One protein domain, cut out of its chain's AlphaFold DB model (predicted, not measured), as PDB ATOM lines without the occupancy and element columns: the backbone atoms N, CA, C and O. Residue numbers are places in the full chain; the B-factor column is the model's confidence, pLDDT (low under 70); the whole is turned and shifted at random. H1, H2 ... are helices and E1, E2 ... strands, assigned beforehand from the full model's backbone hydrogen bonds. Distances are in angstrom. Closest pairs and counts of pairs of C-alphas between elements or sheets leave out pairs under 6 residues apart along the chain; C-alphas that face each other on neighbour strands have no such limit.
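This is residues 3 to 85 of the 100 residues of an uncharacterized protein of Arcobacter sp (UniProt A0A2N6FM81). Short helices set at steep angles make the body of this domain, with the two-stranded hairpin E1 and E2 at one end of its long axis and a long loop, residues 56 to 69, at the other. H2 lies at the base of the hairpin, with little H1 beside it; H4 and H5 pack together toward the loop end, and H3 lies off to one side, near H4. The printed part has 83 residues, with five named helices and two named strands in the order H1 E1 E2 H2 H3 H4 H5; the sheet, E1 - E2, is antiparallel and the class is mixed, helices and strands. It is compact, with a radius of gyration of the C-alphas of 12.7 A, and only just elongated, with spans of 40 by 26 by 21 A.

H1, residues 4 to 7, touches H2, residues 25 to 31; their closest C-alphas, of Asn 6 and Leu 26, are 4.7 A apart. E1, residues 9 to 13, and E2, residues 20 to 24, form a hairpin of antiparallel neighbours, their directions 144 degrees apart. Across it N 10 and O 23 are 2.8 A apart and N 12 and O 21 are 2.9 A apart, both within hydrogen-bond range. The closest C-alphas of E1 and H2, those of Val 10 and Ala 25, are 5.9 A apart. H2 is close to but not clearly touching H4, residues 48 to 55, with the closest C-alphas, of Arg 27 and Met 55, 6.0 A apart; they run opposite ways at a steep tilt of 57 degrees. H3, residues 37 to 43, touches no helix and is apart from H2. It is close to but not clearly touching H4, with the closest C-alphas, of Arg 41 and Lys 48, 7.4 A apart. H4 touches H5, residues 70 to 80, with the closest C-alphas, of Thr 50 and Thr 71, 6.2 A apart; they run the same way at a steep tilt of 54 degrees. H2 and H5 are apart. In H2, H3, H4 and H5 every O i to N i+4 pair is within hydrogen-bond range; H1 is too short for such a pair.

H1 begins at C-alpha 4, (165.619, 162.313, 107.530), and measures 5.0 A. E1 is 13.2 A long and E2 13.1 A. H2 measures 9.8 A, H3 10.0 A and H4 10.8 A; H4 begins at C-alpha 48, (153.474, 171.397, 124.156). H5, the longest helix, spans 15.5 A and ends at C-alpha 80, (168.360, 159.465, 125.412).

The two C-alphas farthest apart, of Arg 18 and Arg 65, are 40.7 A apart, while those of the first and last printed residues, Ile 3 and Val 85, are 7.4 A apart. The link from H4 to H5, 14 residues, is long. The printed part has no cut; its mean pLDDT is 89.1, and no printed residue is under 70.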
ATOM      1  N   ILE A   3     169.096 162.762 109.949       82.31
ATOM      2  CA  ILE A   3     167.858 163.320 110.506       82.31
ATOM      3  C   ILE A   3     166.619 162.879 109.720       82.31
ATOM      4  O   ILE A   3     165.574 162.621 110.317       82.31
ATOM      5  N   GLU A   4     166.729 162.731 108.397       84.69
ATOM      6  CA  GLU A   4     165.619 162.313 107.530       84.69
ATOM      7  C   GLU A   4     165.085 160.916 107.895       84.69
ATOM      8  O   GLU A   4     163.893 160.640 107.733       84.69
ATOM      9  N   LYS A   5     165.909 160.056 108.516       87.56
ATOM     10  CA  LYS A   5     165.477 158.747 109.040       87.56
ATOM     11  C   LYS A   5     164.420 158.874 110.147       87.56
ATOM     12  O   LYS A   5     163.646 157.940 110.370       87.56
ATOM     13  N   ASN A   6     164.360 160.012 110.842       89.50
ATOM     14  CA  ASN A   6     163.324 160.314 111.835       89.50
ATOM     15  C   ASN A   6     162.015 160.779 111.195       89.50
ATOM     16  O   ASN A   6     160.943 160.543 111.741       89.50
ATOM     17  N   PHE A   7     162.082 161.374 110.008       91.38
ATOM     18  CA  PHE A   7     160.947 162.067 109.410       91.38
ATOM     19  C   PHE A   7     160.394 161.414 108.143       91.38
ATOM     20  O   PHE A   7     159.430 161.928 107.570       91.38
ATOM     21  N   ARG A   8     160.956 160.274 107.721       91.12
ATOM     22  CA  ARG A   8     160.347 159.419 106.698       91.12
ATOM     23  C   ARG A   8     158.933 159.021 107.124       91.12
ATOM     24  O   ARG A   8     158.709 158.692 108.291       91.12
ATOM     25  N   MET A   9     158.005 159.048 106.179       91.88
ATOM     26  CA  MET A   9     156.633 158.611 106.408       91.88
ATOM     27  C   MET A   9     156.579 157.086 106.334       91.88
ATOM     28  O   MET A   9     157.146 156.486 105.423       91.88
ATOM     29  N   VAL A  10     155.926 156.462 107.306       92.25
ATOM     30  CA  VAL A  10     155.730 155.015 107.383       92.25
ATOM     31  C   VAL A  10     154.254 154.724 107.595       92.25
ATOM     32  O   VAL A  10     153.559 155.460 108.297       92.25
ATOM     33  N   LYS A  11     153.779 153.649 106.972       92.31
ATOM     34  CA  LYS A  11     152.448 153.114 107.240       92.31
ATOM     35  C   LYS A  11     152.530 152.253 108.492       92.31
ATOM     36  O   LYS A  11     153.345 151.335 108.548       92.31
ATOM     37  N   ILE A  12     151.706 152.568 109.477       89.38
ATOM     38  CA  ILE A  12     151.499 151.736 110.659       89.38
ATOM     39  C   ILE A  12     150.035 151.331 110.709       89.38
ATOM     40  O   ILE A  12     149.159 152.099 110.310       89.38
ATOM     41  N   ARG A  13     149.776 150.125 111.202       87.12
ATOM     42  CA  ARG A  13     148.424 149.696 111.532       87.12
ATOM     43  C   ARG A  13     148.205 149.952 113.011       87.12
ATOM     44  O   ARG A  13     148.955 149.432 113.834       87.12
ATOM     45  N   ASP A  14     147.217 150.773 113.325       80.50
ATOM     46  CA  ASP A  14     146.838 151.047 114.703       80.50
ATOM     47  C   ASP A  14     146.295 149.754 115.343       80.50
ATOM     48  O   ASP A  14     145.396 149.131 114.768       80.50
ATOM     49  N   PRO A  15     146.838 149.289 116.481       78.06
ATOM     50  CA  PRO A  15     146.367 148.062 117.115       78.06
ATOM     51  C   PRO A  15     144.954 148.199 117.702       78.06
ATOM     52  O   PRO A  15     144.246 147.196 117.783       78.06
ATOM     53  N   GLU A  16     144.532 149.411 118.079       81.69
ATOM     54  CA  GLU A  16     143.224 149.676 118.680       81.69
ATOM     55  C   GLU A  16     142.150 149.858 117.607       81.69
ATOM     56  O   GLU A  16     141.132 149.167 117.625       81.69
ATOM     57  N   THR A  17     142.382 150.747 116.633       84.69
ATOM     58  CA  THR A  17     141.369 151.047 115.600       84.69
ATOM     59  C   THR A  17     141.448 150.121 114.388       84.69
ATOM     60  O   THR A  17     140.522 150.082 113.581       84.69
ATOM     61  N   ARG A  18     142.536 149.345 114.250       84.69
ATOM     62  CA  ARG A  18     142.873 148.510 113.076       84.69
ATOM     63  C   ARG A  18     143.033 149.282 111.766       84.69
ATOM     64  O   ARG A  18     143.223 148.642 110.727       84.69
ATOM     65  N   GLU A  19     143.000 150.609 111.817       88.38
ATOM     66  CA  GLU A  19     143.155 151.495 110.669       88.38
ATOM     67  C   GLU A  19     144.623 151.643 110.275       88.38
ATOM     68  O   GLU A  19     145.535 151.587 111.106       88.38
ATOM     69  N   GLU A  20     144.851 151.884 108.989       89.25
ATOM     70  CA  GLU A  20     146.165 152.273 108.498       89.25
ATOM     71  C   GLU A  20     146.365 153.778 108.673       89.25
ATOM     72  O   GLU A  20     145.582 154.594 108.187       89.25
ATOM     73  N   LYS A  21     147.452 154.155 109.345       88.62
ATOM     74  CA  LYS A  21     147.848 155.548 109.551       88.62
ATOM     75  C   LYS A  21     149.232 155.770 108.967       88.62
ATOM     76  O   LYS A  21     150.142 154.960 109.142       88.62
ATOM     77  N   ILE A  22     149.402 156.891 108.272       90.88
ATOM     78  CA  ILE A  22     150.712 157.319 107.783       90.88
ATOM     79  C   ILE A  22     151.291 158.297 108.799       90.88
ATOM     80  O   ILE A  22     150.783 159.404 108.969       90.88
ATOM     81  N   VAL A  23     152.361 157.892 109.474       91.00
ATOM     82  CA  VAL A  23     153.021 158.694 110.511       91.00
ATOM     83  C   VAL A  23     154.508 158.840 110.219       91.00
ATOM     84  O   VAL A  23     155.068 158.137 109.379       91.00
ATOM     85  N   THR A  24     155.184 159.749 110.918       93.12
ATOM     86  CA  THR A  24     156.648 159.827 110.852       93.12
ATOM     87  C   THR A  24     157.275 158.604 111.522       93.12
ATOM     88  O   THR A  24     156.742 158.064 112.491       93.12
ATOM     89  N   ALA A  25     158.445 158.168 111.060       93.50
ATOM     90  CA  ALA A  25     159.159 157.064 111.701       93.50
ATOM     91  C   ALA A  25     159.543 157.372 113.159       93.50
ATOM     92  O   ALA A  25     159.605 156.460 113.979       93.50
ATOM     93  N   LEU A  26     159.772 158.649 113.487       93.75
ATOM     94  CA  LEU A  26     159.920 159.125 114.860       93.75
ATOM     95  C   LEU A  26     158.671 158.808 115.680       93.75
ATOM     96  O   LEU A  26     158.788 158.245 116.765       93.75
ATOM     97  N   ARG A  27     157.486 159.132 115.146       93.19
ATOM     98  CA  ARG A  27     156.218 158.855 115.818       93.19
ATOM     99  C   ARG A  27     155.997 157.358 116.000       93.19
ATOM    100  O   ARG A  27     155.737 156.931 117.115       93.19
ATOM    101  N   ALA A  28     156.218 156.566 114.953       92.19
ATOM    102  CA  ALA A  28     156.102 155.112 115.031       92.19
ATOM    103  C   ALA A  28     156.996 154.506 116.131       92.19
ATOM    104  O   ALA A  28     156.552 153.631 116.864       92.19
ATOM    105  N   ARG A  29     158.236 154.995 116.292       93.69
ATOM    106  CA  ARG A  29     159.143 154.552 117.370       93.69
ATOM    107  C   ARG A  29     158.725 155.023 118.759       93.69
ATOM    108  O   ARG A  29     159.010 154.354 119.750       93.69
ATOM    109  N   PHE A  30     158.118 156.201 118.843       94.00
ATOM    110  CA  PHE A  30     157.587 156.721 120.095       94.00
ATOM    111  C   PHE A  30     156.408 155.861 120.569       94.00
ATOM    112  O   PHE A  30     156.418 155.373 121.699       94.00
ATOM    113  N   ASP A  31     155.463 155.589 119.667       90.38
ATOM    114  CA  ASP A  31     154.293 154.752 119.935       90.38
ATOM    115  C   ASP A  31     154.697 153.295 120.220       90.38
ATOM    116  O   ASP A  31     154.174 152.682 121.147       90.38
ATOM    117  N   SER A  32     155.711 152.751 119.527       90.25
ATOM    118  CA  SER A  32     156.213 151.389 119.791       90.25
ATOM    119  C   SER A  32     156.849 151.216 121.175       90.25
ATOM    120  O   SER A  32     157.059 150.091 121.615       90.25
ATOM    121  N   LYS A  33     157.207 152.316 121.849       90.06
ATOM    122  CA  LYS A  33     157.697 152.307 123.237       90.06
ATOM    123  C   LYS A  33     156.575 152.503 124.260       90.06
ATOM    124  O   LYS A  33     156.869 152.677 125.441       90.06
ATOM    125  N   CYS A  34     155.315 152.499 123.820       88.19
ATOM    126  CA  CYS A  34     154.137 152.729 124.654       88.19
ATOM    127  C   CYS A  34     154.220 154.048 125.445       88.19
ATOM    128  O   CYS A  34     153.776 154.137 126.592       88.19
ATOM    129  N   LEU A  35     154.844 155.072 124.853       90.31
ATOM    130  CA  LEU A  35     154.975 156.386 125.469       90.31
ATOM    131  C   LEU A  35     153.722 157.218 125.188       90.31
ATOM    132  O   LEU A  35     153.269 157.320 124.053       90.31
ATOM    133  N   ASP A  36     153.190 157.853 126.229       91.88
ATOM    134  CA  ASP A  36     152.084 158.803 126.106       91.88
ATOM    135  C   ASP A  36     152.617 160.240 126.017       91.88
ATOM    136  O   ASP A  36     153.420 160.661 126.854       91.88
ATOM    137  N   ASP A  37     152.131 161.017 125.047       91.81
ATOM    138  CA  ASP A  37     152.571 162.397 124.796       91.81
ATOM    139  C   ASP A  37     152.457 163.285 126.041       91.81
ATOM    140  O   ASP A  37     153.346 164.089 126.335       91.81
ATOM    141  N   THR A  38     151.352 163.164 126.781       92.31
ATOM    142  CA  THR A  38     151.067 164.032 127.926       92.31
ATOM    143  C   THR A  38     151.950 163.666 129.110       92.31
ATOM    144  O   THR A  38     152.579 164.552 129.698       92.31
ATOM    145  N   LYS A  39     152.031 162.375 129.446       93.94
ATOM    146  CA  LYS A  39     152.876 161.861 130.530       93.94
ATOM    147  C   LYS A  39     154.346 162.126 130.242       93.94
ATOM    148  O   LYS A  39     155.039 162.660 131.105       93.94
ATOM    149  N   TYR A  40     154.806 161.825 129.030       93.81
ATOM    150  CA  TYR A  40     156.195 162.011 128.626       93.81
ATOM    151  C   TYR A  40     156.607 163.480 128.716       93.81
ATOM    152  O   TYR A  40     157.597 163.826 129.361       93.81
ATOM    153  N   ARG A  41     155.799 164.383 128.152       94.62
ATOM    154  CA  ARG A  41     156.098 165.812 128.228       94.62
ATOM    155  C   ARG A  41     156.078 166.358 129.647       94.62
ATOM    156  O   ARG A  41     156.954 167.149 129.975       94.62
ATOM    157  N   LYS A  42     155.104 165.972 130.480       93.69
ATOM    158  CA  LYS A  42     155.048 166.413 131.883       93.69
ATOM    159  C   LYS A  42     156.265 165.916 132.662       93.69
ATOM    160  O   LYS A  42     156.912 166.712 133.329       93.69
ATOM    161  N   LYS A  43     156.618 164.635 132.504       94.69
ATOM    162  CA  LYS A  43     157.779 164.010 133.153       94.69
ATOM    163  C   LYS A  43     159.086 164.742 132.844       94.69
ATOM    164  O   LYS A  43     159.917 164.904 133.728       94.69
ATOM    165  N   HIS A  44     159.257 165.197 131.605       92.38
ATOM    166  CA  HIS A  44     160.488 165.846 131.143       92.38
ATOM    167  C   HIS A  44     160.380 167.377 131.022       92.38
ATOM    168  O   HIS A  44     161.278 168.013 130.469       92.38
ATOM    169  N   ASN A  45     159.291 167.972 131.526       91.94
ATOM    170  CA  ASN A  45     158.978 169.399 131.427       91.94
ATOM    171  C   ASN A  45     159.159 169.969 130.000       91.94
ATOM    172  O   ASN A  45     159.875 170.947 129.775       91.94
ATOM    173  N   LEU A  46     158.553 169.299 129.014       92.38
ATOM    174  CA  LEU A  46     158.657 169.635 127.593       92.38
ATOM    175  C   LEU A  46     157.461 170.470 127.111       92.38
ATOM    176  O   LEU A  46     156.283 170.146 127.334       92.38
ATOM    177  N   GLU A  47     157.771 171.521 126.359       92.75
ATOM    178  CA  GLU A  47     156.801 172.475 125.823       92.75
ATOM    179  C   GLU A  47     155.850 171.816 124.799       92.75
ATOM    180  O   GLU A  47     156.273 171.050 123.929       92.75
ATOM    181  N   LYS A  48     154.538 172.077 124.929       91.94
ATOM    182  CA  LYS A  48     153.474 171.397 124.156       91.94
ATOM    183  C   LYS A  48     153.560 171.667 122.675       91.94
ATOM    184  O   LYS A  48     153.553 170.727 121.882       91.94
ATOM    185  N   SER A  49     153.615 172.942 122.323       93.12
ATOM    186  CA  SER A  49     153.570 173.395 120.944       93.12
ATOM    187  C   SER A  49     154.756 172.831 120.176       93.12
ATOM    188  O   SER A  49     154.577 172.236 119.115       93.12
ATOM    189  N   THR A  50     155.963 172.942 120.734       91.50
ATOM    190  CA  THR A  50     157.183 172.455 120.087       91.50
ATOM    191  C   THR A  50     157.197 170.937 119.958       91.50
ATOM    192  O   THR A  50     157.551 170.439 118.892       91.50
ATOM    193  N   PHE A  51     156.764 170.189 120.978       93.31
ATOM    194  CA  PHE A  51     156.710 168.727 120.893       93.31
ATOM    195  C   PHE A  51     155.757 168.254 119.789       93.31
ATOM    196  O   PHE A  51     156.150 167.458 118.935       93.31
ATOM    197  N   SER A  52     154.535 168.793 119.741       92.00
ATOM    198  CA  SER A  52     153.570 168.446 118.689       92.00
ATOM    199  C   SER A  52     154.076 168.843 117.298       92.00
ATOM    200  O   SER A  52     153.951 168.067 116.350       92.00
ATOM    201  N   LYS A  53     154.710 170.018 117.163       91.62
ATOM    202  CA  LYS A  53     155.330 170.457 115.902       91.62
ATOM    203  C   LYS A  53     156.464 169.530 115.460       91.62
ATOM    204  O   LYS A  53     156.573 169.264 114.265       91.62
ATOM    205  N   LEU A  54     157.285 169.040 116.389       91.88
ATOM    206  CA  LEU A  54     158.373 168.106 116.095       91.88
ATOM    207  C   LEU A  54     157.830 166.756 115.610       91.88
ATOM    208  O   LEU A  54     158.242 166.281 114.555       91.88
ATOM    209  N   MET A  55     156.866 166.167 116.326       90.81
ATOM    210  CA  MET A  55     156.267 164.878 115.945       90.81
ATOM    211  C   MET A  55     155.590 164.928 114.567       90.81
ATOM    212  O   MET A  55     155.656 163.964 113.803       90.81
ATOM    213  N   ALA A  56     155.021 166.085 114.216       87.56
ATOM    214  CA  ALA A  56     154.413 166.357 112.917       87.56
ATOM    215  C   ALA A  56     155.401 166.851 111.836       87.56
ATOM    216  O   ALA A  56     154.956 167.344 110.801       87.56
ATOM    217  N   ARG A  57     156.727 166.789 112.061       87.38
ATOM    218  CA  ARG A  57     157.780 167.276 111.137       87.38
ATOM    219  C   ARG A  57     157.716 168.783 110.806       87.38
ATOM    220  O   ARG A  57     158.453 169.270 109.957       87.38
ATOM    221  N   ARG A  58     156.898 169.583 111.491       86.12
ATOM    222  CA  ARG A  58     156.855 171.048 111.284       86.12
ATOM    223  C   ARG A  58     158.118 171.747 111.789       86.12
ATOM    224  O   ARG A  58     158.439 172.848 111.355       86.12
ATOM    225  N   VAL A  59     158.830 171.104 112.712       87.38
ATOM    226  CA  VAL A  59     160.155 171.493 113.197       87.38
ATOM    227  C   VAL A  59     161.033 170.242 113.165       87.38
ATOM    228  O   VAL A  59     160.551 169.163 113.478       87.38
ATOM    229  N   ASN A  60     162.304 170.368 112.780       81.88
ATOM    230  CA  ASN A  60     163.224 169.230 112.610       81.88
ATOM    231  C   ASN A  60     164.576 169.405 113.322       81.88
ATOM    232  O   ASN A  60     165.445 168.544 113.228       81.88
ATOM    233  N   GLY A  61     164.771 170.528 114.015       81.75
ATOM    234  CA  GLY A  61     166.005 170.823 114.736       81.75
ATOM    235  C   GLY A  61     167.139 171.421 113.892       81.75
ATOM    236  O   GLY A  61     168.083 171.945 114.468       81.75
ATOM    237  N   LEU A  62     167.049 171.435 112.555       81.12
ATOM    238  CA  LEU A  62     168.124 171.947 111.683       81.12
ATOM    239  C   LEU A  62     168.396 173.447 111.868       81.12
ATOM    240  O   LEU A  62     169.532 173.906 111.772       81.12
ATOM    241  N   LYS A  63     167.340 174.219 112.146       75.31
ATOM    242  CA  LYS A  63     167.411 175.669 112.387       75.31
ATOM    243  C   LYS A  63     167.568 176.027 113.869       75.31
ATOM    244  O   LYS A  63     167.373 177.183 114.232       75.31
ATOM    245  N   VAL A  64     167.879 175.057 114.729       78.06
ATOM    246  CA  VAL A  64     168.158 175.330 116.141       78.06
ATOM    247  C   VAL A  64     169.411 176.197 116.221       78.06
ATOM    248  O   VAL A  64     170.485 175.806 115.763       78.06
ATOM    249  N   ARG A  65     169.231 177.409 116.748       70.38
ATOM    250  CA  ARG A  65     170.312 178.353 117.066       70.38
ATOM    251  C   ARG A  65     170.715 178.279 118.538       70.38
ATOM    252  O   ARG A  65     171.849 178.587 118.863       70.38
ATOM    253  N   ASP A  66     169.787 177.843 119.385       75.75
ATOM    254  CA  ASP A  66     169.952 177.723 120.828       75.75
ATOM    255  C   ASP A  66     169.810 176.252 121.255       75.75
ATOM    256  O   ASP A  66     168.737 175.649 121.146       75.75
ATOM    257  N   PHE A  67     170.912 175.677 121.736       74.88
ATOM    258  CA  PHE A  67     171.028 174.281 122.164       74.88
ATOM    259  C   PHE A  67     170.337 173.982 123.504       74.88
ATOM    260  O   PHE A  67     170.212 172.805 123.880       74.88
ATOM    261  N   GLU A  68     169.885 175.021 124.205       78.62
ATOM    262  CA  GLU A  68     169.046 174.963 125.404       78.62
ATOM    263  C   GLU A  68     167.567 175.219 125.089       78.62
ATOM    264  O   GLU A  68     166.686 174.933 125.905       78.62
ATOM    265  N   GLY A  69     167.270 175.655 123.862       84.06
ATOM    266  CA  GLY A  69     165.916 175.882 123.384       84.06
ATOM    267  C   GLY A  69     165.042 174.624 123.427       84.06
ATOM    268  O   GLY A  69     165.511 173.483 123.345       84.06
ATOM    269  N   ASN A  70     163.724 174.830 123.495       88.75
ATOM    270  CA  ASN A  70     162.732 173.756 123.650       88.75
ATOM    271  C   ASN A  70     162.912 172.613 122.638       88.75
ATOM    272  O   ASN A  70     162.906 171.443 123.016       88.75
ATOM    273  N   THR A  71     163.136 172.938 121.361       90.38
ATOM    274  CA  THR A  71     163.363 171.941 120.303       90.38
ATOM    275  C   THR A  71     164.592 171.082 120.593       90.38
ATOM    276  O   THR A  71     164.529 169.860 120.462       90.38
ATOM    277  N   ALA A  72     165.699 171.702 121.010       90.50
ATOM    278  CA  ALA A  72     166.938 170.998 121.310       90.50
ATOM    279  C   ALA A  72     166.762 170.065 122.512       90.50
ATOM    280  O   ALA A  72     167.145 168.897 122.451       90.50
ATOM    281  N   ARG A  73     166.103 170.545 123.575       91.69
ATOM    282  CA  ARG A  73     165.784 169.749 124.771       91.69
ATOM    283  C   ARG A  73     164.927 168.529 124.443       91.69
ATOM    284  O   ARG A  73     165.244 167.433 124.897       91.69
ATOM    285  N   ILE A  74     163.893 168.699 123.618       93.12
ATOM    286  CA  ILE A  74     163.029 167.589 123.195       93.12
ATOM    287  C   ILE A  74     163.833 166.550 122.407       93.12
ATOM    288  O   ILE A  74     163.767 165.367 122.725       93.12
ATOM    289  N   ILE A  75     164.618 166.975 121.411       92.06
ATOM    290  CA  ILE A  75     165.407 166.054 120.576       92.06
ATOM    291  C   ILE A  75     166.470 165.324 121.414       92.06
ATOM    292  O   ILE A  75     166.614 164.109 121.279       92.06
ATOM    293  N   LYS A  76     167.162 166.021 122.329       92.00
ATOM    294  CA  LYS A  76     168.111 165.405 123.277       92.00
ATOM    295  C   LYS A  76     167.434 164.321 124.112       92.00
ATOM    296  O   LYS A  76     167.980 163.230 124.244       92.00
ATOM    297  N   GLN A  77     166.247 164.605 124.647       93.69
ATOM    298  CA  GLN A  77     165.515 163.638 125.460       93.69
ATOM    299  C   GLN A  77     165.066 162.430 124.625       93.69
ATOM    300  O   GLN A  77     165.323 161.296 125.008       93.69
ATOM    301  N   LEU A  78     164.514 162.657 123.428       93.31
ATOM    302  CA  LEU A  78     164.147 161.577 122.505       93.31
ATOM    303  C   LEU A  78     165.350 160.708 122.101       93.31
ATOM    304  O   LEU A  78     165.178 159.508 121.898       93.31
ATOM    305  N   LYS A  79     166.561 161.276 121.988       92.75
ATOM    306  CA  LYS A  79     167.801 160.512 121.742       92.75
ATOM    307  C   LYS A  79     168.184 159.663 122.950       92.75
ATOM    308  O   LYS A  79     168.466 158.483 122.771       92.75
ATOM    309  N   LYS A  80     168.120 160.218 124.166       92.50
ATOM    310  CA  LYS A  80     168.360 159.465 125.412       92.50
ATOM    311  C   LYS A  80     167.418 158.268 125.554       92.50
ATOM    312  O   LYS A  80     167.857 157.196 125.941       92.50
ATOM    313  N   ASP A  81     166.157 158.435 125.163       91.88
ATOM    314  CA  ASP A  81     165.149 157.374 125.238       91.88
ATOM    315  C   ASP A  81     165.167 156.426 124.016       91.88
ATOM    316  O   ASP A  81     164.331 155.523 123.897       91.88
ATOM    317  N   GLY A  82     166.122 156.604 123.094       91.38
ATOM    318  CA  GLY A  82     166.309 155.769 121.902       91.38
ATOM    319  C   GLY A  82     165.185 155.886 120.869       91.38
ATOM    320  O   GLY A  82     164.991 154.984 120.056       91.38
ATOM    321  N   VAL A  83     164.394 156.960 120.922       93.56
ATOM    322  CA  VAL A  83     163.344 157.274 119.937       93.56
ATOM    323  C   VAL A  83     163.949 158.000 118.735       93.56
ATOM    324  O   VAL A  83     163.591 157.732 117.584       93.56
ATOM    325  N   TRP A  84     164.879 158.919 118.994       93.00
ATOM    326  CA  TRP A  84     165.639 159.601 117.954       93.00
ATOM    327  C   TRP A  84     166.780 158.714 117.458       93.00
ATOM    328  O   TRP A  84     167.544 158.173 118.253       93.00
ATOM    329  N   VAL A  85     166.913 158.602 116.137       90.12
ATOM    330  CA  VAL A  85     167.938 157.787 115.480       90.12
ATOM    331  C   VAL A  85     168.912 158.683 114.722       90.12
ATOM    332  O   VAL A  85     168.495 159.609 114.026       90.12
TER     333      VAL A  85